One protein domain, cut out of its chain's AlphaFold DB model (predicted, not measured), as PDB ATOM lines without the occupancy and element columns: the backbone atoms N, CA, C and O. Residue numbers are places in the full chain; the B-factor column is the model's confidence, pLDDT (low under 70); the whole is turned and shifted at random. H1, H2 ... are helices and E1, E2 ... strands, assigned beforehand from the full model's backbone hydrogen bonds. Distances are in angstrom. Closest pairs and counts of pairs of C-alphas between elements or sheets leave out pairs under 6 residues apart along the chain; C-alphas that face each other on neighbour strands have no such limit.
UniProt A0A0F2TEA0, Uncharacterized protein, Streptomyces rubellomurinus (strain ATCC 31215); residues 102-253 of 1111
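What this domain is: This is residues 102 to 253 of the 1111 residues of an uncharacterized protein of Streptomyces rubellomurinus (strain ATCC 31215) (UniProt A0A0F2TEA0). Two lobes lie end to end: in one, H1 packs on E2 and E3 beside the hairpin of E1 and E2; in the other, H2 packs on E5 of the longer hairpin of E4 and E5, with the short H3 close by. Residues 177 to 184, between the lobes along the chain, stick out. The printed part has 152 residues, in the order E1 E2 H1 E3 E4 E5 H2 H3; the class is mixed, helices and strands. Both two-stranded sheets are antiparallel. The whole is compact, with a radius of gyration of the C-alphas of 17.2 A, but elongated, spanning 53 by 33 by 30 A.

Where its parts are: E1, residues 102 to 110, begins at C-alpha 102 (2.250, -101.470, -37.274) and is 23.9 A long. E2 is residues 115 to 118. H1, residues 146 to 164, is 25.9 A long. E3 is residues 168 to 175. E4, residues 186 to 198, is 33.7 A long, and E5 is residues 203 to 209. H2, residues 217 to 233, is 23.7 A long. H3, residues 238 to 245, ends at C-alpha 245 (-39.249, -110.393, -59.493).

How they stand to each other: In the E1 and E2 hairpin, N 108 and O 117 are 2.8 A apart. The closest C-alphas of E2 and H1, Phe 117 and Ala 156, are 5.6 A apart; those of H1 and E3, Leu 150 and Val 173, 5.5 A. E4 bends by 59 degrees at residue 190. In its hairpin with E5, N 194 and O 207 are 2.8 A apart. The closest C-alphas of E5 and H2, Val 206 and Ala 224, are 5.2 A apart. H2 and H3 are close but not clearly touching, about perpendicular at 76 degrees, with C-alphas 231 and 240 the closest at 5.3 A. H1 and H2 are apart. Every O i to N i+4 pair is within hydrogen-bond range in H2 and H3, and 14 of 15 in H1.

The domain as a whole: The C-alphas farthest apart, Gln 102 and Ala 200, are 53.7 A apart. The printed part has no cut; the link from E2 to H1 is long, 27 residues. Mean pLDDT of the printed part is 74.9, with 55 residues under 70, among them 158 to 173.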
ATOM      1  N   GLN A 102       3.006-102.233 -36.290       73.38
ATOM      2  CA  GLN A 102       2.250-101.470 -37.274       73.38
ATOM      3  C   GLN A 102       2.289-102.208 -38.614       73.38
ATOM      4  O   GLN A 102       3.341-102.336 -39.237       73.38
ATOM      5  N   GLU A 103       1.136-102.679 -39.075       81.81
ATOM      6  CA  GLU A 103       1.000-103.408 -40.335       81.81
ATOM      7  C   GLU A 103       0.068-102.641 -41.281       81.81
ATOM      8  O   GLU A 103      -0.910-102.029 -40.854       81.81
ATOM      9  N   THR A 104       0.348-102.659 -42.586       81.75
ATOM     10  CA  THR A 104      -0.606-102.161 -43.588       81.75
ATOM     11  C   THR A 104      -1.432-103.329 -44.098       81.75
ATOM     12  O   THR A 104      -0.888-104.254 -44.695       81.75
ATOM     13  N   ARG A 105      -2.748-103.277 -43.892       82.19
ATOM     14  CA  ARG A 105      -3.685-104.326 -44.303       82.19
ATOM     15  C   ARG A 105      -4.735-103.802 -45.257       82.19
ATOM     16  O   ARG A 105      -5.133-102.643 -45.199       82.19
ATOM     17  N   ARG A 106      -5.185-104.687 -46.142       84.56
ATOM     18  CA  ARG A 106      -6.221-104.388 -47.123       84.56
ATOM     19  C   ARG A 106      -7.580-104.859 -46.634       84.56
ATOM     20  O   ARG A 106      -7.724-105.972 -46.131       84.56
ATOM     21  N   PHE A 107      -8.572-104.009 -46.832       85.94
ATOM     22  CA  PHE A 107      -9.960-104.254 -46.478       85.94
ATOM     23  C   PHE A 107     -10.861-103.864 -47.647       85.94
ATOM     24  O   PHE A 107     -10.492-103.059 -48.498       85.94
ATOM     25  N   LEU A 108     -12.050-104.445 -47.693       86.81
ATOM     26  CA  LEU A 108     -13.117-104.037 -48.594       86.81
ATOM     27  C   LEU A 108     -13.968-103.003 -47.877       86.81
ATOM     28  O   LEU A 108     -14.528-103.303 -46.828       86.81
ATOM     29  N   PHE A 109     -14.079-101.820 -48.454       86.00
ATOM     30  CA  PHE A 109     -14.951-100.755 -47.996       86.00
ATOM     31  C   PHE A 109     -16.247-100.753 -48.804       86.00
ATOM     32  O   PHE A 109     -16.229-100.632 -50.034       86.00
ATOM     33  N   GLU A 110     -17.369-100.908 -48.110       86.94
ATOM     34  CA  GLU A 110     -18.701-100.901 -48.701       86.94
ATOM     35  C   GLU A 110     -19.311 -99.484 -48.602       86.94
ATOM     36  O   GLU A 110     -19.597 -99.018 -47.494       86.94
ATOM     37  N   PRO A 111     -19.499 -98.769 -49.730       78.75
ATOM     38  CA  PRO A 111     -19.804 -97.333 -49.734       78.75
ATOM     39  C   PRO A 111     -21.243 -96.974 -49.326       78.75
ATOM     40  O   PRO A 111     -21.521 -95.812 -49.019       78.75
ATOM     41  N   VAL A 112     -22.189 -97.915 -49.322       80.44
ATOM     42  CA  VAL A 112     -23.573 -97.648 -48.897       80.44
ATOM     43  C   VAL A 112     -23.653 -97.540 -47.375       80.44
ATOM     44  O   VAL A 112     -24.247 -96.601 -46.833       80.44
ATOM     45  N   THR A 113     -23.044 -98.497 -46.681       77.56
ATOM     46  CA  THR A 113     -23.140 -98.666 -45.228       77.56
ATOM     47  C   THR A 113     -21.954 -98.094 -44.470       77.56
ATOM     48  O   THR A 113     -22.114 -97.755 -43.292       77.56
ATOM     49  N   GLY A 114     -20.801 -97.954 -45.133       75.94
ATOM     50  CA  GLY A 114     -19.522 -97.580 -44.534       75.94
ATOM     51  C   GLY A 114     -18.820 -98.738 -43.817       75.94
ATOM     52  O   GLY A 114     -17.904 -98.495 -43.035       75.94
ATOM     53  N   GLN A 115     -19.258 -99.986 -44.017       82.19
ATOM     54  CA  GLN A 115     -18.685-101.140 -43.327       82.19
ATOM     55  C   GLN A 115     -17.419-101.670 -44.017       82.19
ATOM     56  O   GLN A 115     -17.310-101.669 -45.245       82.19
ATOM     57  N   LEU A 116     -16.472-102.158 -43.206       83.81
ATOM     58  CA  LEU A 116     -15.257-102.824 -43.665       83.81
ATOM     59  C   LEU A 116     -15.366-104.345 -43.563       83.81
ATOM     60  O   LEU A 116     -15.826-104.886 -42.556       83.81
ATOM     61  N   PHE A 117     -14.867-105.034 -44.586       85.75
ATOM     62  CA  PHE A 117     -14.769-106.490 -44.634       85.75
ATOM     63  C   PHE A 117     -13.335-106.935 -44.960       85.75
ATOM     64  O   PHE A 117     -12.585-106.189 -45.590       85.75
ATOM     65  N   PRO A 118     -12.930-108.157 -44.578       84.81
ATOM     66  CA  PRO A 118     -11.643-108.714 -44.991       84.81
ATOM     67  C   PRO A 118     -11.510-108.814 -46.522       84.81
ATOM     68  O   PRO A 118     -12.466-109.198 -47.199       84.81
ATOM     69  N   GLU A 119     -10.314-108.551 -47.072       86.56
ATOM     70  CA  GLU A 119     -10.033-108.590 -48.526       86.56
ATOM     71  C   GLU A 119     -10.509-109.888 -49.203       86.56
ATOM     72  O   GLU A 119     -11.093-109.851 -50.287       86.56
ATOM     73  N   TRP A 120     -10.310-111.042 -48.556       85.19
ATOM     74  CA  TRP A 120     -10.576-112.364 -49.136       85.19
ATOM     75  C   TRP A 120     -12.053-112.631 -49.473       85.19
ATOM     76  O   TRP A 120     -12.351-113.539 -50.247       85.19
ATOM     77  N   ARG A 121     -12.987-111.850 -48.916       85.75
ATOM     78  CA  ARG A 121     -14.423-111.923 -49.239       85.75
ATOM     79  C   ARG A 121     -14.748-111.355 -50.624       85.75
ATOM     80  O   ARG A 121     -15.800-111.666 -51.184       85.75
ATOM     81  N   GLY A 122     -13.876-110.500 -51.148       87.25
ATOM     82  CA  GLY A 122     -14.098-109.735 -52.362       87.25
ATOM     83  C   GLY A 122     -13.658-110.524 -53.580       87.25
ATOM     84  O   GLY A 122     -12.502-110.930 -53.690       87.25
ATOM     85  N   LYS A 123     -14.564-110.712 -54.534       89.19
ATOM     86  CA  LYS A 123     -14.247-111.331 -55.825       89.19
ATOM     87  C   LYS A 123     -13.906-110.259 -56.856       89.19
ATOM     88  O   LYS A 123     -14.388-109.135 -56.777       89.19
ATOM     89  N   ARG A 124     -13.080-110.600 -57.851       88.06
ATOM     90  CA  ARG A 124     -12.769-109.680 -58.967       88.06
ATOM     91  C   ARG A 124     -13.970-109.416 -59.878       88.06
ATOM     92  O   ARG A 124     -14.026-108.378 -60.519       88.06
ATOM     93  N   PHE A 125     -14.922-110.342 -59.901       87.94
ATOM     94  CA  PHE A 125     -16.111-110.303 -60.743       87.94
ATOM     95  C   PHE A 125     -17.352-110.587 -59.898       87.94
ATOM     96  O   PHE A 125     -17.261-111.306 -58.893       87.94
ATOM     97  N   ALA A 126     -18.496-110.040 -60.308       87.75
ATOM     98  CA  ALA A 126     -19.778-110.374 -59.707       87.75
ATOM     99  C   ALA A 126     -20.056-111.883 -59.887       87.75
ATOM    100  O   ALA A 126     -19.809-112.427 -60.966       87.75
ATOM    101  N   PRO A 127     -20.520-112.598 -58.846       87.56
ATOM    102  CA  PRO A 127     -20.911-113.998 -58.979       87.56
ATOM    103  C   PRO A 127     -21.988-114.195 -60.048       87.56
ATOM    104  O   PRO A 127     -22.955-113.434 -60.119       87.56
ATOM    105  N   GLU A 128     -21.869-115.263 -60.829       84.25
ATOM    106  CA  GLU A 128     -22.861-115.615 -61.845       84.25
ATOM    107  C   GLU A 128     -24.256-115.814 -61.215       84.25
ATOM    108  O   GLU A 128     -24.396-116.447 -60.169       84.25
ATOM    109  N   GLY A 129     -25.295-115.220 -61.815       82.88
ATOM    110  CA  GLY A 129     -26.684-115.289 -61.326       82.88
ATOM    111  C   GLY A 129     -27.047-114.337 -60.171       82.88
ATOM    112  O   GLY A 129     -28.225-114.262 -59.781       82.88
ATOM    113  N   SER A 130     -26.080-113.581 -59.641       89.31
ATOM    114  CA  SER A 130     -26.326-112.543 -58.632       89.31
ATOM    115  C   SER A 130     -26.907-111.257 -59.240       89.31
ATOM    116  O   SER A 130     -26.793-111.003 -60.437       89.31
ATOM    117  N   LEU A 131     -27.602-110.465 -58.420       91.12
ATOM    118  CA  LEU A 131     -28.074-109.132 -58.790       91.12
ATOM    119  C   LEU A 131     -26.966-108.124 -58.498       91.12
ATOM    120  O   LEU A 131     -26.559-107.992 -57.346       91.12
ATOM    121  N   GLU A 132     -26.487-107.420 -59.514       90.44
ATOM    122  CA  GLU A 132     -25.448-106.402 -59.351       90.44
ATOM    123  C   GLU A 132     -26.049-105.108 -58.806       90.44
ATOM    124  O   GLU A 132     -26.905-104.495 -59.447       90.44
ATOM    125  N   LEU A 133     -25.610-104.699 -57.613       88.44
ATOM    126  CA  LEU A 133     -25.986-103.408 -57.051       88.44
ATOM    127  C   LEU A 133     -25.296-102.289 -57.854       88.44
ATOM    128  O   LEU A 133     -24.076-102.356 -58.029       88.44
ATOM    129  N   PRO A 134     -26.022-101.254 -58.316       83.06
ATOM    130  CA  PRO A 134     -25.407-100.119 -58.997       83.06
ATOM    131  C   PRO A 134     -24.344 -99.449 -58.120       83.06
ATOM    132  O   PRO A 134     -24.555 -99.230 -56.928       83.06
ATOM    133  N   ALA A 135     -23.196 -99.106 -58.708       71.25
ATOM    134  CA  ALA A 135     -22.135 -98.414 -57.985       71.25
ATOM    135  C   ALA A 135     -22.626 -97.037 -57.510       71.25
ATOM    136  O   ALA A 135     -23.059 -96.211 -58.313       71.25
ATOM    137  N   HIS A 136     -22.549 -96.790 -56.202       66.69
ATOM    138  CA  HIS A 136     -23.043 -95.563 -55.586       66.69
ATOM    139  C   HIS A 136     -21.889 -94.701 -55.061       66.69
ATOM    140  O   HIS A 136     -20.930 -95.206 -54.469       66.69
ATOM    141  N   GLN A 137     -21.980 -93.382 -55.254       60.12
ATOM    142  CA  GLN A 137     -21.096 -92.412 -54.604       60.12
ATOM    143  C   GLN A 137     -21.684 -92.080 -53.225       60.12
ATOM    144  O   GLN A 137     -22.374 -91.082 -53.052       60.12
ATOM    145  N   GLY A 138     -21.519 -93.014 -52.285       61.81
ATOM    146  CA  GLY A 138     -22.066 -92.932 -50.931       61.81
ATOM    147  C   GLY A 138     -21.077 -92.373 -49.908       61.81
ATOM    148  O   GLY A 138     -20.392 -91.386 -50.158       61.81
ATOM    149  N   VAL A 139     -21.021 -93.025 -48.745       63.03
ATOM    150  CA  VAL A 139     -20.038 -92.757 -47.688       63.03
ATOM    151  C   VAL A 139     -18.646 -92.975 -48.272       63.03
ATOM    152  O   VAL A 139     -18.396 -93.996 -48.913       63.03
ATOM    153  N   THR A 140     -17.747 -92.020 -48.078       68.00
ATOM    154  CA  THR A 140     -16.335 -92.144 -48.447       68.00
ATOM    155  C   THR A 140     -15.487 -92.514 -47.233       68.00
ATOM    156  O   THR A 140     -15.927 -92.404 -46.093       68.00
ATOM    157  N   GLU A 141     -14.246 -92.936 -47.459       64.69
ATOM    158  CA  GLU A 141     -13.279 -93.206 -46.386       64.69
ATOM    159  C   GLU A 141     -13.102 -92.018 -45.424       64.69
ATOM    160  O   GLU A 141     -12.923 -92.219 -44.227       64.69
ATOM    161  N   ALA A 142     -13.209 -90.785 -45.936       62.31
ATOM    162  CA  ALA A 142     -13.088 -89.554 -45.153       62.31
ATOM    163  C   ALA A 142     -14.297 -89.282 -44.238       62.31
ATOM    164  O   ALA A 142     -14.269 -88.350 -43.439       62.31
ATOM    165  N   ASP A 143     -15.358 -90.080 -44.360       62.28
ATOM    166  CA  ASP A 143     -16.616 -89.881 -43.642       62.28
ATOM    167  C   ASP A 143     -16.713 -90.750 -42.382       62.28
ATOM    168  O   ASP A 143     -17.655 -90.602 -41.601       62.28
ATOM    169  N   LEU A 144     -15.768 -91.678 -42.195       64.12
ATOM    170  CA  LEU A 144     -15.688 -92.532 -41.016       64.12
ATOM    171  C   LEU A 144     -14.872 -91.845 -39.922       64.12
ATOM    172  O   LEU A 144     -13.745 -91.417 -40.155       64.12
ATOM    173  N   SER A 145     -15.414 -91.808 -38.703       60.03
ATOM    174  CA  SER A 145     -14.627 -91.415 -37.536       60.03
ATOM    175  C   SER A 145     -13.529 -92.443 -37.248       60.03
ATOM    176  O   SER A 145     -13.713 -93.632 -37.519       60.03
ATOM    177  N   ALA A 146     -12.420 -92.027 -36.626       61.19
ATOM    178  CA  ALA A 146     -11.373 -92.956 -36.183       61.19
ATOM    179  C   ALA A 146     -11.931 -94.070 -35.270       61.19
ATOM    180  O   ALA A 146     -11.528 -95.226 -35.364       61.19
ATOM    181  N   GLY A 147     -12.931 -93.747 -34.438       56.84
ATOM    182  CA  GLY A 147     -13.624 -94.714 -33.585       56.84
ATOM    183  C   GLY A 147     -14.477 -95.723 -34.361       56.84
ATOM    184  O   GLY A 147     -14.403 -96.920 -34.082       56.84
ATOM    185  N   ASP A 148     -15.255 -95.269 -35.347       62.53
ATOM    186  CA  ASP A 148     -16.060 -96.152 -36.206       62.53
ATOM    187  C   ASP A 148     -15.164 -97.035 -37.084       62.53
ATOM    188  O   ASP A 148     -15.450 -98.215 -37.285       62.53
ATOM    189  N   LEU A 149     -14.050 -96.475 -37.566       69.75
ATOM    190  CA  LEU A 149     -13.043 -97.184 -38.345       69.75
ATOM    191  C   LEU A 149     -12.356 -98.272 -37.509       69.75
ATOM    192  O   LEU A 149     -12.255 -99.418 -37.954       69.75
ATOM    193  N   LEU A 150     -11.936 -97.938 -36.285       69.62
ATOM    194  CA  LEU A 150     -11.353 -98.881 -35.335       69.62
ATOM    195  C   LEU A 150     -12.330-100.017 -35.009       69.62
ATOM    196  O   LEU A 150     -11.940-101.181 -35.071       69.62
ATOM    197  N   GLU A 151     -13.600 -99.712 -34.719       65.00
ATOM    198  CA  GLU A 151     -14.629-100.730 -34.461       65.00
ATOM    199  C   GLU A 151     -14.871-101.632 -35.681       65.00
ATOM    200  O   GLU A 151     -14.944-102.856 -35.537       65.00
ATOM    201  N   ALA A 152     -14.963-101.053 -36.883       69.12
ATOM    202  CA  ALA A 152     -15.177-101.799 -38.121       69.12
ATOM    203  C   ALA A 152     -14.004-102.748 -38.422       69.12
ATOM    204  O   ALA A 152     -14.215-103.915 -38.763       69.12
ATOM    205  N   VAL A 153     -12.766-102.288 -38.220       74.25
ATOM    206  CA  VAL A 153     -11.566-103.122 -38.370       74.25
ATOM    207  C   VAL A 153     -11.463-104.173 -37.265       74.25
ATOM    208  O   VAL A 153     -11.159-105.328 -37.557       74.25
ATOM    209  N   GLN A 154     -11.778-103.835 -36.012       73.00
ATOM    210  CA  GLN A 154     -11.843-104.803 -34.913       73.00
ATOM    211  C   GLN A 154     -12.902-105.881 -35.167       73.00
ATOM    212  O   GLN A 154     -12.670-107.048 -34.857       73.00
ATOM    213  N   ALA A 155     -14.062-105.534 -35.728       67.31
ATOM    214  CA  ALA A 155     -15.085-106.501 -36.124       67.31
ATOM    215  C   ALA A 155     -14.578-107.431 -37.239       67.31
ATOM    216  O   ALA A 155     -14.663-108.652 -37.099       67.31
ATOM    217  N   ALA A 156     -13.965-106.872 -38.288       71.00
ATOM    218  CA  ALA A 156     -13.381-107.651 -39.380       71.00
ATOM    219  C   ALA A 156     -12.262-108.599 -38.895       71.00
ATOM    220  O   ALA A 156     -12.229-109.768 -39.281       71.00
ATOM    221  N   ILE A 157     -11.386-108.132 -37.998       72.19
ATOM    222  CA  ILE A 157     -10.253-108.905 -37.461       72.19
ATOM    223  C   ILE A 157     -10.697-109.954 -36.426       72.19
ATOM    224  O   ILE A 157     -10.174-111.071 -36.428       72.19
ATOM    225  N   ARG A 158     -11.698-109.663 -35.580       66.81
ATOM    226  CA  ARG A 158     -12.294-110.661 -34.663       66.81
ATOM    227  C   ARG A 158     -12.857-111.867 -35.413       66.81
ATOM    228  O   ARG A 158     -12.842-112.977 -34.884       66.81
ATOM    229  N   HIS A 159     -13.333-111.676 -36.638       62.97
ATOM    230  CA  HIS A 159     -13.802-112.781 -37.462       62.97
ATOM    231  C   HIS A 159     -12.650-113.615 -38.042       62.97
ATOM    232  O   HIS A 159     -12.698-114.847 -37.996       62.97
ATOM    233  N   ASP A 160     -11.566-112.970 -38.487       65.19
ATOM    234  CA  ASP A 160     -10.335-113.668 -38.886       65.19
ATOM    235  C   ASP A 160      -9.728-114.473 -37.715       65.19
ATOM    236  O   ASP A 160      -9.189-115.562 -37.937       65.19
ATOM    237  N   ARG A 161      -9.895-114.027 -36.457       66.25
ATOM    238  CA  ARG A 161      -9.492-114.779 -35.247       66.25
ATOM    239  C   ARG A 161     -10.163-116.148 -35.148       66.25
ATOM    240  O   ARG A 161      -9.475-117.131 -34.884       66.25
ATOM    241  N   ARG A 162     -11.471-116.238 -35.421       62.78
ATOM    242  CA  ARG A 162     -12.240-117.496 -35.328       62.78
ATOM    243  C   ARG A 162     -11.876-118.512 -36.415       62.78
ATOM    244  O   ARG A 162     -11.951-119.707 -36.161       62.78
ATOM    245  N   ARG A 163     -11.489-118.061 -37.617       60.72
ATOM    246  CA  ARG A 163     -11.194-118.953 -38.761       60.72
ATOM    247  C   ARG A 163      -9.712-119.230 -39.004       60.72
ATOM    248  O   ARG A 163      -9.387-120.300 -39.506       60.72
ATOM    249  N   ARG A 164      -8.821-118.279 -38.710       58.44
ATOM    250  CA  ARG A 164      -7.381-118.369 -39.030       58.44
ATOM    251  C   ARG A 164      -6.472-118.341 -37.800       58.44
ATOM    252  O   ARG A 164      -5.258-118.321 -37.960       58.44
ATOM    253  N   GLY A 165      -7.037-118.330 -36.589       56.25
ATOM    254  CA  GLY A 165      -6.254-118.309 -35.350       56.25
ATOM    255  C   GLY A 165      -5.488-117.001 -35.142       56.25
ATOM    256  O   GLY A 165      -4.422-117.005 -34.535       56.25
ATOM    257  N   PHE A 166      -5.997-115.884 -35.671       55.16
ATOM    258  CA  PHE A 166      -5.364-114.574 -35.535       55.16
ATOM    259  C   PHE A 166      -5.469-114.042 -34.093       55.16
ATOM    260  O   PHE A 166      -6.555-113.705 -33.631       55.16
ATOM    261  N   ARG A 167      -4.339-113.972 -33.383       61.59
ATOM    262  CA  ARG A 167      -4.236-113.701 -31.935       61.59
ATOM    263  C   ARG A 167      -3.602-112.332 -31.632       61.59
ATOM    264  O   ARG A 167      -2.628-112.238 -30.891       61.59
ATOM    265  N   GLN A 168      -4.111-111.260 -32.237       64.62
ATOM    266  CA  GLN A 168      -3.642-109.890 -31.974       64.62
ATOM    267  C   GLN A 168      -4.823-108.918 -31.863       64.62
ATOM    268  O   GLN A 168      -5.815-109.049 -32.582       64.62
ATOM    269  N   ASN A 169      -4.716-107.955 -30.948       64.94
ATOM    270  CA  ASN A 169      -5.721-106.919 -30.716       64.94
ATOM    271  C   ASN A 169      -5.393-105.669 -31.533       64.94
ATOM    272  O   ASN A 169      -4.236-105.274 -31.637       64.94
ATOM    273  N   VAL A 170      -6.410-105.016 -32.086       67.06
ATOM    274  CA  VAL A 170      -6.226-103.761 -32.826       67.06
ATOM    275  C   VAL A 170      -6.270-102.598 -31.846       67.06
ATOM    276  O   VAL A 170      -7.302-102.371 -31.209       67.06
ATOM    277  N   LEU A 171      -5.154-101.888 -31.723       62.75
ATOM    278  CA  LEU A 171      -4.987-100.761 -30.810       62.75
ATOM    279  C   LEU A 171      -5.385 -99.435 -31.459       62.75
ATOM    280  O   LEU A 171      -5.974 -98.598 -30.779       62.75
ATOM    281  N   ASP A 172      -5.082 -99.280 -32.747       65.31
ATOM    282  CA  ASP A 172      -5.350 -98.071 -33.523       65.31
ATOM    283  C   ASP A 172      -5.438 -98.382 -35.027       65.31
ATOM    284  O   ASP A 172      -4.888 -99.389 -35.497       65.31
ATOM    285  N   VAL A 173      -6.147 -97.543 -35.783       68.69
ATOM    286  CA  VAL A 173      -6.347 -97.686 -37.230       68.69
ATOM    287  C   VAL A 173      -6.379 -96.316 -37.888       68.69
ATOM    288  O   VAL A 173      -7.175 -95.462 -37.515       68.69
ATOM    289  N   GLY A 174      -5.596 -96.151 -38.951       72.62
ATOM    290  CA  GLY A 174      -5.638 -94.954 -39.781       72.62
ATOM    291  C   GLY A 174      -5.521 -95.265 -41.266       72.62
ATOM    292  O   GLY A 174      -4.851 -96.214 -41.684       72.62
ATOM    293  N   PHE A 175      -6.133 -94.422 -42.091       67.19
ATOM    294  CA  PHE A 175      -5.781 -94.332 -43.504       67.19
ATOM    295  C   PHE A 175      -4.377 -93.717 -43.562       67.19
ATOM    296  O   PHE A 175      -4.146 -92.642 -43.013       67.19
ATOM    297  N   GLY A 176      -3.390 -94.409 -44.139       58.62
ATOM    298  CA  GLY A 176      -2.043 -93.842 -44.293       58.62
ATOM    299  C   GLY A 176      -2.054 -92.508 -45.065       58.62
ATOM    300  O   GLY A 176      -3.084 -92.107 -45.598       58.62
ATOM    301  N   SER A 177      -0.904 -91.821 -45.150       47.22
ATOM    302  CA  SER A 177      -0.793 -90.507 -45.816       47.22
ATOM    303  C   SER A 177      -1.576 -90.452 -47.148       47.22
ATOM    304  O   SER A 177      -1.335 -91.298 -48.017       47.22
ATOM    305  N   PRO A 178      -2.482 -89.470 -47.339       46.44
ATOM    306  CA  PRO A 178      -3.426 -89.420 -48.462       46.44
ATOM    307  C   PRO A 178      -2.766 -89.321 -49.850       46.44
ATOM    308  O   PRO A 178      -3.437 -89.508 -50.861       46.44
ATOM    309  N   VAL A 179      -1.451 -89.080 -49.908       41.81
ATOM    310  CA  VAL A 179      -0.636 -88.988 -51.133       41.81
ATOM    311  C   VAL A 179      -0.302 -90.370 -51.736       41.81
ATOM    312  O   VAL A 179       0.076 -90.453 -52.899       41.81
ATOM    313  N   LEU A 180      -0.479 -91.469 -50.989       40.25
ATOM    314  CA  LEU A 180      -0.150 -92.843 -51.416       40.25
ATOM    315  C   LEU A 180      -1.392 -93.715 -51.693       40.25
ATOM    316  O   LEU A 180      -1.361 -94.925 -51.466       40.25
ATOM    317  N   ARG A 181      -2.503 -93.126 -52.158       52.25
ATOM    318  CA  ARG A 181      -3.711 -93.891 -52.521       52.25
ATOM    319  C   ARG A 181      -3.495 -94.634 -53.852       52.25
ATOM    320  O   ARG A 181      -3.302 -93.970 -54.871       52.25
ATOM    321  N   PRO A 182      -3.525 -95.983 -53.896       46.19
ATOM    322  CA  PRO A 182      -3.627 -96.691 -55.168       46.19
ATOM    323  C   PRO A 182      -4.997 -96.407 -55.824       46.19
ATOM    324  O   PRO A 182      -5.941 -96.044 -55.120       46.19
ATOM    325  N   PRO A 183      -5.131 -96.557 -57.156       50.88
ATOM    326  CA  PRO A 183      -6.421 -96.433 -57.837       50.88
ATOM    327  C   PRO A 183      -7.457 -97.401 -57.239       50.88
ATOM    328  O   PRO A 183      -7.095 -98.512 -56.852       50.88
ATOM    329  N   GLU A 184      -8.726 -96.972 -57.170       65.00
ATOM    330  CA  GLU A 184      -9.849 -97.734 -56.600       65.00
ATOM    331  C   GLU A 184     -10.006 -99.093 -57.310       65.00
ATOM    332  O   GLU A 184     -10.682 -99.210 -58.333       65.00
ATOM    333  N   GLU A 185      -9.373-100.148 -56.788       81.12
ATOM    334  CA  GLU A 185      -9.638-101.502 -57.263       81.12
ATOM    335  C   GLU A 185     -10.999-101.943 -56.712       81.12
ATOM    336  O   GLU A 185     -11.174-102.134 -55.506       81.12
ATOM    337  N   LEU A 186     -11.977-102.088 -57.606       85.31
ATOM    338  CA  LEU A 186     -13.323-102.520 -57.255       85.31
ATOM    339  C   LEU A 186     -13.374-104.048 -57.091       85.31
ATOM    340  O   LEU A 186     -12.821-104.816 -57.887       85.31
ATOM    341  N   ARG A 187     -14.035-104.500 -56.028       89.81
ATOM    342  CA  ARG A 187     -14.235-105.909 -55.669       89.81
ATOM    343  C   ARG A 187     -15.702-106.146 -55.345       89.81
ATOM    344  O   ARG A 187     -16.361-105.283 -54.785       89.81
ATOM    345  N   TRP A 188     -16.207-107.331 -55.655       91.06
ATOM    346  CA  TRP A 188     -17.608-107.684 -55.462       91.06
ATOM    347  C   TRP A 188     -17.790-108.546 -54.217       91.06
ATOM    348  O   TRP A 188     -17.232-109.644 -54.123       91.06
ATOM    349  N   LEU A 189     -18.592-108.058 -53.273       91.25
ATOM    350  CA  LEU A 189     -19.000-108.778 -52.073       91.25
ATOM    351  C   LEU A 189     -20.344-109.474 -52.319       91.25
ATOM    352  O   LEU A 189     -21.305-108.856 -52.764       91.25
ATOM    353  N   SER A 190     -20.419-110.775 -52.034       90.19
ATOM    354  CA  SER A 190     -21.662-111.547 -52.173       90.19
ATOM    355  C   SER A 190     -22.482-111.497 -50.888       90.19
ATOM    356  O   SER A 190     -21.992-111.897 -49.835       90.19
ATOM    357  N   VAL A 191     -23.740-111.073 -50.986       89.69
ATOM    358  CA  VAL A 191     -24.676-110.968 -49.859       89.69
ATOM    359  C   VAL A 191     -25.957-111.707 -50.216       89.69
ATOM    360  O   VAL A 191     -26.417-111.630 -51.352       89.69
ATOM    361  N   ARG A 192     -26.551-112.443 -49.275       90.19
ATOM    362  CA  ARG A 192     -27.889-113.016 -49.476       90.19
ATOM    363  C   ARG A 192     -28.936-112.101 -48.865       90.19
ATOM    364  O   ARG A 192     -28.732-111.539 -47.794       90.19
ATOM    365  N   LEU A 193     -30.060-111.978 -49.550       88.75
ATOM    366  CA  LEU A 193     -31.184-111.145 -49.160       88.75
ATOM    367  C   LEU A 193     -32.439-112.006 -49.083       88.75
ATOM    368  O   LEU A 193     -32.687-112.810 -49.984       88.75
ATOM    369  N   ALA A 194     -33.249-111.793 -48.054       87.50
ATOM    370  CA  ALA A 194     -34.671-112.084 -48.096       87.50
ATOM    371  C   ALA A 194     -35.372-110.840 -48.646       87.50
ATOM    372  O   ALA A 194     -35.198-109.743 -48.116       87.50
ATOM    373  N   VAL A 195     -36.133-111.005 -49.721       87.50
ATOM    374  CA  VAL A 195     -36.828-109.906 -50.389       87.50
ATOM    375  C   VAL A 195     -38.314-110.195 -50.331       87.50
ATOM    376  O   VAL A 195     -38.760-111.284 -50.705       87.50
ATOM    377  N   ARG A 196     -39.088-109.233 -49.844       86.00
ATOM    378  CA  ARG A 196     -40.532-109.366 -49.695       86.00
ATOM    379  C   ARG A 196     -41.243-108.101 -50.143       86.00
ATOM    380  O   ARG A 196     -40.725-107.009 -49.966       86.00
ATOM    381  N   VAL A 197     -42.437-108.246 -50.697       82.69
ATOM    382  CA  VAL A 197     -43.353-107.129 -50.944       82.69
ATOM    383  C   VAL A 197     -44.427-107.169 -49.870       82.69
ATOM    384  O   VAL A 197     -45.182-108.143 -49.774       82.69
ATOM    385  N   ASP A 198     -44.485-106.108 -49.068       72.88
ATOM    386  CA  ASP A 198     -45.533-105.927 -48.073       72.88
ATOM    387  C   ASP A 198     -46.868-105.700 -48.784       72.88
ATOM    388  O   ASP A 198     -47.125-104.630 -49.332       72.88
ATOM    389  N   THR A 199     -47.745-106.702 -48.752       69.00
ATOM    390  CA  THR A 199     -49.054-106.654 -49.419       69.00
ATOM    391  C   THR A 199     -49.971-105.550 -48.895       69.00
ATOM    392  O   THR A 199     -50.912-105.179 -49.589       69.00
ATOM    393  N   ALA A 200     -49.736-105.031 -47.685       60.44
ATOM    394  CA  ALA A 200     -50.530-103.935 -47.134       60.44
ATOM    395  C   ALA A 200     -50.069-102.558 -47.633       60.44
ATOM    396  O   ALA A 200     -50.857-101.612 -47.619       60.44
ATOM    397  N   ARG A 201     -48.802-102.431 -48.041       59.31
ATOM    398  CA  ARG A 201     -48.180-101.140 -48.376       59.31
ATOM    399  C   ARG A 201     -47.694-101.045 -49.820       59.31
ATOM    400  O   ARG A 201     -47.421 -99.939 -50.271       59.31
ATOM    401  N   ASP A 202     -47.604-102.182 -50.508       67.12
ATOM    402  CA  ASP A 202     -46.963-102.356 -51.815       67.12
ATOM    403  C   ASP A 202     -45.516-101.825 -51.828       67.12
ATOM    404  O   ASP A 202     -45.056-101.212 -52.785       67.12
ATOM    405  N   VAL A 203     -44.805-102.025 -50.710       72.19
ATOM    406  CA  VAL A 203     -43.416-101.584 -50.511       72.19
ATOM    407  C   VAL A 203     -42.504-102.803 -50.425       72.19
ATOM    408  O   VAL A 203     -42.834-103.801 -49.777       72.19
ATOM    409  N   LEU A 204     -41.343-102.706 -51.071       78.56
ATOM    410  CA  LEU A 204     -40.283-103.699 -50.983       78.56
ATOM    411  C   LEU A 204     -39.611-103.627 -49.602       78.56
ATOM    412  O   LEU A 204     -39.012-102.619 -49.241       78.56
ATOM    413  N   SER A 205     -39.675-104.718 -48.849       79.94
ATOM    414  CA  SER A 205     -38.898-104.938 -47.635       79.94
ATOM    415  C   SER A 205     -37.743-105.885 -47.945       79.94
ATOM    416  O   SER A 205     -37.931-106.953 -48.538       79.94
ATOM    417  N   VAL A 206     -36.534-105.489 -47.555       82.75
ATOM    418  CA  VAL A 206     -35.322-106.281 -47.757       82.75
ATOM    419  C   VAL A 206     -34.676-106.557 -46.411       82.75
ATOM    420  O   VAL A 206     -34.460-105.647 -45.621       82.75
ATOM    421  N   THR A 207     -34.320-107.812 -46.164       83.38
ATOM    422  CA  THR A 207     -33.561-108.219 -44.980       83.38
ATOM    423  C   THR A 207     -32.297-108.932 -45.430       83.38
ATOM    424  O   THR A 207     -32.355-109.876 -46.217       83.38
ATOM    425  N   LEU A 208     -31.138-108.492 -44.942       85.19
ATOM    426  CA  LEU A 208     -29.874-109.171 -45.215       85.19
ATOM    427  C   LEU A 208     -29.816-110.470 -44.405       85.19
ATOM    428  O   LEU A 208     -29.952-110.452 -43.184       85.19
ATOM    429  N   ILE A 209     -29.595-111.590 -45.091       82.75
ATOM    430  CA  ILE A 209     -29.369-112.896 -44.469       82.75
ATOM    431  C   ILE A 209     -27.864-113.037 -44.251       82.75
ATOM    432  O   ILE A 209     -27.113-113.331 -45.187       82.75
ATOM    433  N   ASP A 210     -27.434-112.816 -43.013       75.00
ATOM    434  CA  ASP A 210     -26.027-112.823 -42.624       75.00
ATOM    435  C   ASP A 210     -25.702-113.965 -41.651       75.00
ATOM    436  O   ASP A 210     -25.608-113.775 -40.442       75.00
ATOM    437  N   ASP A 211     -25.506-115.167 -42.196       65.12
ATOM    438  CA  ASP A 211     -25.185-116.368 -41.406       65.12
ATOM    439  C   ASP A 211     -23.874-116.223 -40.614       65.12
ATOM    440  O   ASP A 211     -23.699-116.837 -39.564       65.12
ATOM    441  N   GLU A 212     -22.936-115.407 -41.107       66.56
ATOM    442  CA  GLU A 212     -21.609-115.244 -40.509       66.56
ATOM    443  C   GLU A 212     -21.533-114.044 -39.538       66.56
ATOM    444  O   GLU A 212     -20.456-113.799 -38.989       66.56
ATOM    445  N   HIS A 213     -22.652-113.336 -39.293       68.50
ATOM    446  CA  HIS A 213     -22.771-112.165 -38.400       68.50
ATOM    447  C   HIS A 213     -21.691-111.093 -38.646       68.50
ATOM    448  O   HIS A 213     -21.142-110.495 -37.720       68.50
ATOM    449  N   MET A 214     -21.329-110.896 -39.914       71.12
ATOM    450  CA  MET A 214     -20.307-109.942 -40.337       71.12
ATOM    451  C   MET A 214     -20.858-108.557 -40.624       71.12
ATOM    452  O   MET A 214     -20.110-107.588 -40.575       71.12
ATOM    453  N   TRP A 215     -22.140-108.449 -40.935       76.31
ATOM    454  CA  TRP A 215     -22.850-107.197 -41.094       76.31
ATOM    455  C   TRP A 215     -23.368-106.749 -39.733       76.31
ATOM    456  O   TRP A 215     -24.239-107.393 -39.143       76.31
ATOM    457  N   GLY A 216     -22.879-105.607 -39.246       71.31
ATOM    458  CA  GLY A 216     -23.503-104.978 -38.082       71.31
ATOM    459  C   GLY A 216     -24.956-104.616 -38.403       71.31
ATOM    460  O   GLY A 216     -25.275-104.310 -39.555       71.31
ATOM    461  N   MET A 217     -25.849-104.618 -37.416       70.94
ATOM    462  CA  MET A 217     -27.274-104.299 -37.593       70.94
ATOM    463  C   MET A 217     -27.478-102.981 -38.314       70.94
ATOM    464  O   MET A 217     -28.275-102.905 -39.243       70.94
ATOM    465  N   ARG A 218     -26.703-101.952 -37.965       69.56
ATOM    466  CA  ARG A 218     -26.777-100.658 -38.647       69.56
ATOM    467  C   ARG A 218     -26.415-100.751 -40.127       69.56
ATOM    468  O   ARG A 218     -27.019-100.062 -40.939       69.56
ATOM    469  N   ALA A 219     -25.436-101.576 -40.490       77.69
ATOM    470  CA  ALA A 219     -25.092-101.792 -41.890       77.69
ATOM    471  C   ALA A 219     -26.194-102.580 -42.606       77.69
ATOM    472  O   ALA A 219     -26.594-102.197 -43.702       77.69
ATOM    473  N   ARG A 220     -26.770-103.604 -41.961       81.50
ATOM    474  CA  ARG A 220     -27.949-104.316 -42.486       81.50
ATOM    475  C   ARG A 220     -29.117-103.360 -42.722       81.50
ATOM    476  O   ARG A 220     -29.673-103.354 -43.813       81.50
ATOM    477  N   GLN A 221     -29.419-102.512 -41.744       75.31
ATOM    478  CA  GLN A 221     -30.474-101.506 -41.804       75.31
ATOM    479  C   GLN A 221     -30.209-100.480 -42.914       75.31
ATOM    480  O   GLN A 221     -31.059-100.289 -43.773       75.31
ATOM    481  N   ARG A 222     -29.010 -99.884 -42.972       77.94
ATOM    482  CA  ARG A 222     -28.629 -98.919 -44.021       77.94
ATOM    483  C   ARG A 222     -28.686 -99.529 -45.420       77.94
ATOM    484  O   ARG A 222     -29.113 -98.859 -46.353       77.94
ATOM    485  N   MET A 223     -28.251-100.781 -45.580       84.94
ATOM    486  CA  MET A 223     -28.330-101.482 -46.862       84.94
ATOM    487  C   MET A 223     -29.786-101.786 -47.234       84.94
ATOM    488  O   MET A 223     -30.178-101.564 -48.374       84.94
ATOM    489  N   ALA A 224     -30.602-102.249 -46.284       82.31
ATOM    490  CA  ALA A 224     -32.030-102.474 -46.494       82.31
ATOM    491  C   ALA A 224     -32.759-101.181 -46.892       82.31
ATOM    492  O   ALA A 224     -33.484-101.174 -47.884       82.31
ATOM    493  N   GLU A 225     -32.510-100.083 -46.176       76.56
ATOM    494  CA  GLU A 225     -33.031 -98.746 -46.479       76.56
ATOM    495  C   GLU A 225     -32.590 -98.269 -47.862       76.56
ATOM    496  O   GLU A 225     -33.410 -97.769 -48.626       76.56
ATOM    497  N   HIS A 226     -31.320 -98.464 -48.221       81.69
ATOM    498  CA  HIS A 226     -30.811 -98.096 -49.539       81.69
ATOM    499  C   HIS A 226     -31.483 -98.892 -50.664       81.69
ATOM    500  O   HIS A 226     -31.877 -98.313 -51.671       81.69
ATOM    501  N   LEU A 227     -31.646-100.207 -50.495       85.69
ATOM    502  CA  LEU A 227     -32.299-101.069 -51.482       85.69
ATOM    503  C   LEU A 227     -33.790-100.753 -51.627       85.69
ATOM    504  O   LEU A 227     -34.298-100.726 -52.747       85.69
ATOM    505  N   ALA A 228     -34.478-100.495 -50.512       78.81
ATOM    506  CA  ALA A 228     -35.867-100.050 -50.517       78.81
ATOM    507  C   ALA A 228     -36.000 -98.675 -51.193       78.81
ATOM    508  O   ALA A 228     -36.841 -98.513 -52.072       78.81
ATOM    509  N   GLY A 229     -35.120 -97.723 -50.862       75.81
ATOM    510  CA  GLY A 229     -35.068 -96.401 -51.486       75.81
ATOM    511  C   GLY A 229     -34.825 -96.474 -52.992       75.81
ATOM    512  O   GLY A 229     -35.567 -95.874 -53.760       75.81
ATOM    513  N   LEU A 230     -33.873 -97.298 -53.441       79.75
ATOM    514  CA  LEU A 230     -33.611 -97.510 -54.867       79.75
ATOM    515  C   LEU A 230     -34.834 -98.096 -55.590       79.75
ATOM    516  O   LEU A 230     -35.136 -97.691 -56.713       79.75
ATOM    517  N   ALA A 231     -35.543 -99.029 -54.947       81.56
ATOM    518  CA  ALA A 231     -36.753 -99.624 -55.501       81.56
ATOM    519  C   ALA A 231     -37.915 -98.629 -55.620       81.56
ATOM    520  O   ALA A 231     -38.706 -98.725 -56.560       81.56
ATOM    521  N   GLU A 232     -38.005 -97.677 -54.692       71.56
ATOM    522  CA  GLU A 232     -39.003 -96.606 -54.714       71.56
ATOM    523  C   GLU A 232     -38.653 -95.487 -55.713       71.56
ATOM    524  O   GLU A 232     -39.530 -95.020 -56.438       71.56
ATOM    525  N   GLU A 233     -37.394 -95.044 -55.763       71.62
ATOM    526  CA  GLU A 233     -36.943 -93.921 -56.598       71.62
ATOM    527  C   GLU A 233     -36.822 -94.286 -58.079       71.62
ATOM    528  O   GLU A 233     -37.088 -93.456 -58.949       71.62
ATOM    529  N   GLN A 234     -36.399 -95.519 -58.375       81.12
ATOM    530  CA  GLN A 234     -36.123 -95.982 -59.735       81.12
ATOM    531  C   GLN A 234     -36.818 -97.327 -60.014       81.12
ATOM    532  O   GLN A 234     -36.147 -98.326 -60.291       81.12
ATOM    533  N   PRO A 235     -38.166 -97.379 -59.982       80.44
ATOM    534  CA  PRO A 235     -38.923 -98.628 -60.112       80.44
ATOM    535  C   PRO A 235     -38.662 -99.357 -61.441       80.44
ATOM    536  O   PRO A 235     -38.672-100.589 -61.492       80.44
ATOM    537  N   ASP A 236     -38.370 -98.599 -62.501       83.31
ATOM    538  CA  ASP A 236     -38.103 -99.125 -63.843       83.31
ATOM    539  C   ASP A 236     -36.650 -99.586 -64.050       83.31
ATOM    540  O   ASP A 236     -36.344-100.208 -65.073       83.31
ATOM    541  N   HIS A 237     -35.746 -99.327 -63.095       85.81
ATOM    542  CA  HIS A 237     -34.346 -99.736 -63.199       85.81
ATOM    543  C   HIS A 237     -34.235-101.269 -63.270       85.81
ATOM    544  O   HIS A 237     -34.903-102.001 -62.534       85.81
ATOM    545  N   GLU A 238     -33.355-101.788 -64.135       88.31
ATOM    546  CA  GLU A 238     -33.251-103.230 -64.405       88.31
ATOM    547  C   GLU A 238     -32.987-104.050 -63.129       88.31
ATOM    548  O   GLU A 238     -33.632-105.076 -62.896       88.31
ATOM    549  N   PHE A 239     -32.083-103.558 -62.274       90.12
ATOM    550  CA  PHE A 239     -31.823-104.110 -60.939       90.12
ATOM    551  C   PHE A 239     -33.100-104.240 -60.094       90.12
ATOM    552  O   PHE A 239     -33.384-105.320 -59.580       90.12
ATOM    553  N   VAL A 240     -33.892-103.167 -59.989       87.94
ATOM    554  CA  VAL A 240     -35.105-103.111 -59.161       87.94
ATOM    555  C   VAL A 240     -36.163-104.069 -59.689       87.94
ATOM    556  O   VAL A 240     -36.742-104.829 -58.917       87.94
ATOM    557  N   ARG A 241     -36.373-104.113 -61.008       89.75
ATOM    558  CA  ARG A 241     -37.282-105.085 -61.633       89.75
ATOM    559  C   ARG A 241     -36.889-106.528 -61.325       89.75
ATOM    560  O   ARG A 241     -37.750-107.344 -61.005       89.75
ATOM    561  N   LYS A 242     -35.594-106.855 -61.416       89.31
ATOM    562  CA  LYS A 242     -35.078-108.192 -61.085       89.31
ATOM    563  C   LYS A 242     -35.206-108.500 -59.587       89.31
ATOM    564  O   LYS A 242     -35.530-109.633 -59.240       89.31
ATOM    565  N   LEU A 243     -34.990-107.510 -58.720       88.38
ATOM    566  CA  LEU A 243     -35.148-107.628 -57.268       88.38
ATOM    567  C   LEU A 243     -36.618-107.875 -56.885       88.38
ATOM    568  O   LEU A 243     -36.907-108.848 -56.193       88.38
ATOM    569  N   ASN A 244     -37.543-107.075 -57.424       86.25
ATOM    570  CA  ASN A 244     -38.994-107.248 -57.283       86.25
ATOM    571  C   ASN A 244     -39.466-108.614 -57.802       86.25
ATOM    572  O   ASN A 244     -40.281-109.271 -57.162       86.25
ATOM    573  N   GLY A 245     -38.923-109.080 -58.932       85.62
ATOM    574  CA  GLY A 245     -39.249-110.393 -59.493       85.62
ATOM    575  C   GLY A 245     -38.847-111.582 -58.610       85.62
ATOM    576  O   GLY A 245     -39.367-112.678 -58.805       85.62
ATOM    577  N   ARG A 246     -37.944-111.386 -57.637       87.62
ATOM    578  CA  ARG A 246     -37.537-112.408 -56.656       87.62
ATOM    579  C   ARG A 246     -38.259-112.286 -55.311       87.62
ATOM    580  O   ARG A 246     -38.017-113.118 -54.435       87.62
ATOM    581  N   ALA A 247     -39.102-111.271 -55.134       85.06
ATOM    582  CA  ALA A 247     -39.721-110.957 -53.859       85.06
ATOM    583  C   ALA A 247     -40.945-111.840 -53.563       85.06
ATOM    584  O   ALA A 247     -41.826-112.005 -54.408       85.06
ATOM    585  N   ASP A 248     -41.037-112.349 -52.335       84.62
ATOM    586  CA  ASP A 248     -42.248-113.016 -51.846       84.62
ATOM    587  C   ASP A 248     -43.288-111.992 -51.385       84.62
ATOM    588  O   ASP A 248     -42.957-110.989 -50.759       84.62
ATOM    589  N   ARG A 249     -44.573-112.244 -51.635       77.44
ATOM    590  CA  ARG A 249     -45.652-111.365 -51.160       77.44
ATOM    591  C   ARG A 249     -46.132-111.805 -49.783       77.44
ATOM    592  O   ARG A 249     -46.584-112.935 -49.621       77.44
ATOM    593  N   GLY A 250     -46.074-110.907 -48.804       72.06
ATOM    594  CA  GLY A 250     -46.587-111.165 -47.462       72.06
ATOM    595  C   GLY A 250     -46.367-109.994 -46.511       72.06
ATOM    596  O   GLY A 250     -45.555-109.114 -46.774       72.06
ATOM    597  N   LEU A 251     -47.088-109.991 -45.389       63.53
ATOM    598  CA  LEU A 251     -46.886-109.010 -44.323       63.53
ATOM    599  C   LEU A 251     -45.506-109.215 -43.689       63.53
ATOM    600  O   LEU A 251     -45.207-110.295 -43.174       63.53
ATOM    601  N   VAL A 252     -44.677-108.170 -43.705       62.66
ATOM    602  CA  VAL A 252     -43.364-108.166 -43.050       62.66
ATOM    603  C   VAL A 252     -43.397-107.167 -41.908       62.66
ATOM    604  O   VAL A 252     -43.449-105.963 -42.149       62.66
ATOM    605  N   PRO A 253     -43.394-107.636 -40.657       61.81
ATOM    606  CA  PRO A 253     -43.316-106.728 -39.529       61.81
ATOM    607  C   PRO A 253     -41.892-106.194 -39.370       61.81
ATOM    608  O   PRO A 253     -40.930-106.928 -39.596       61.81
TER     609      PRO A 253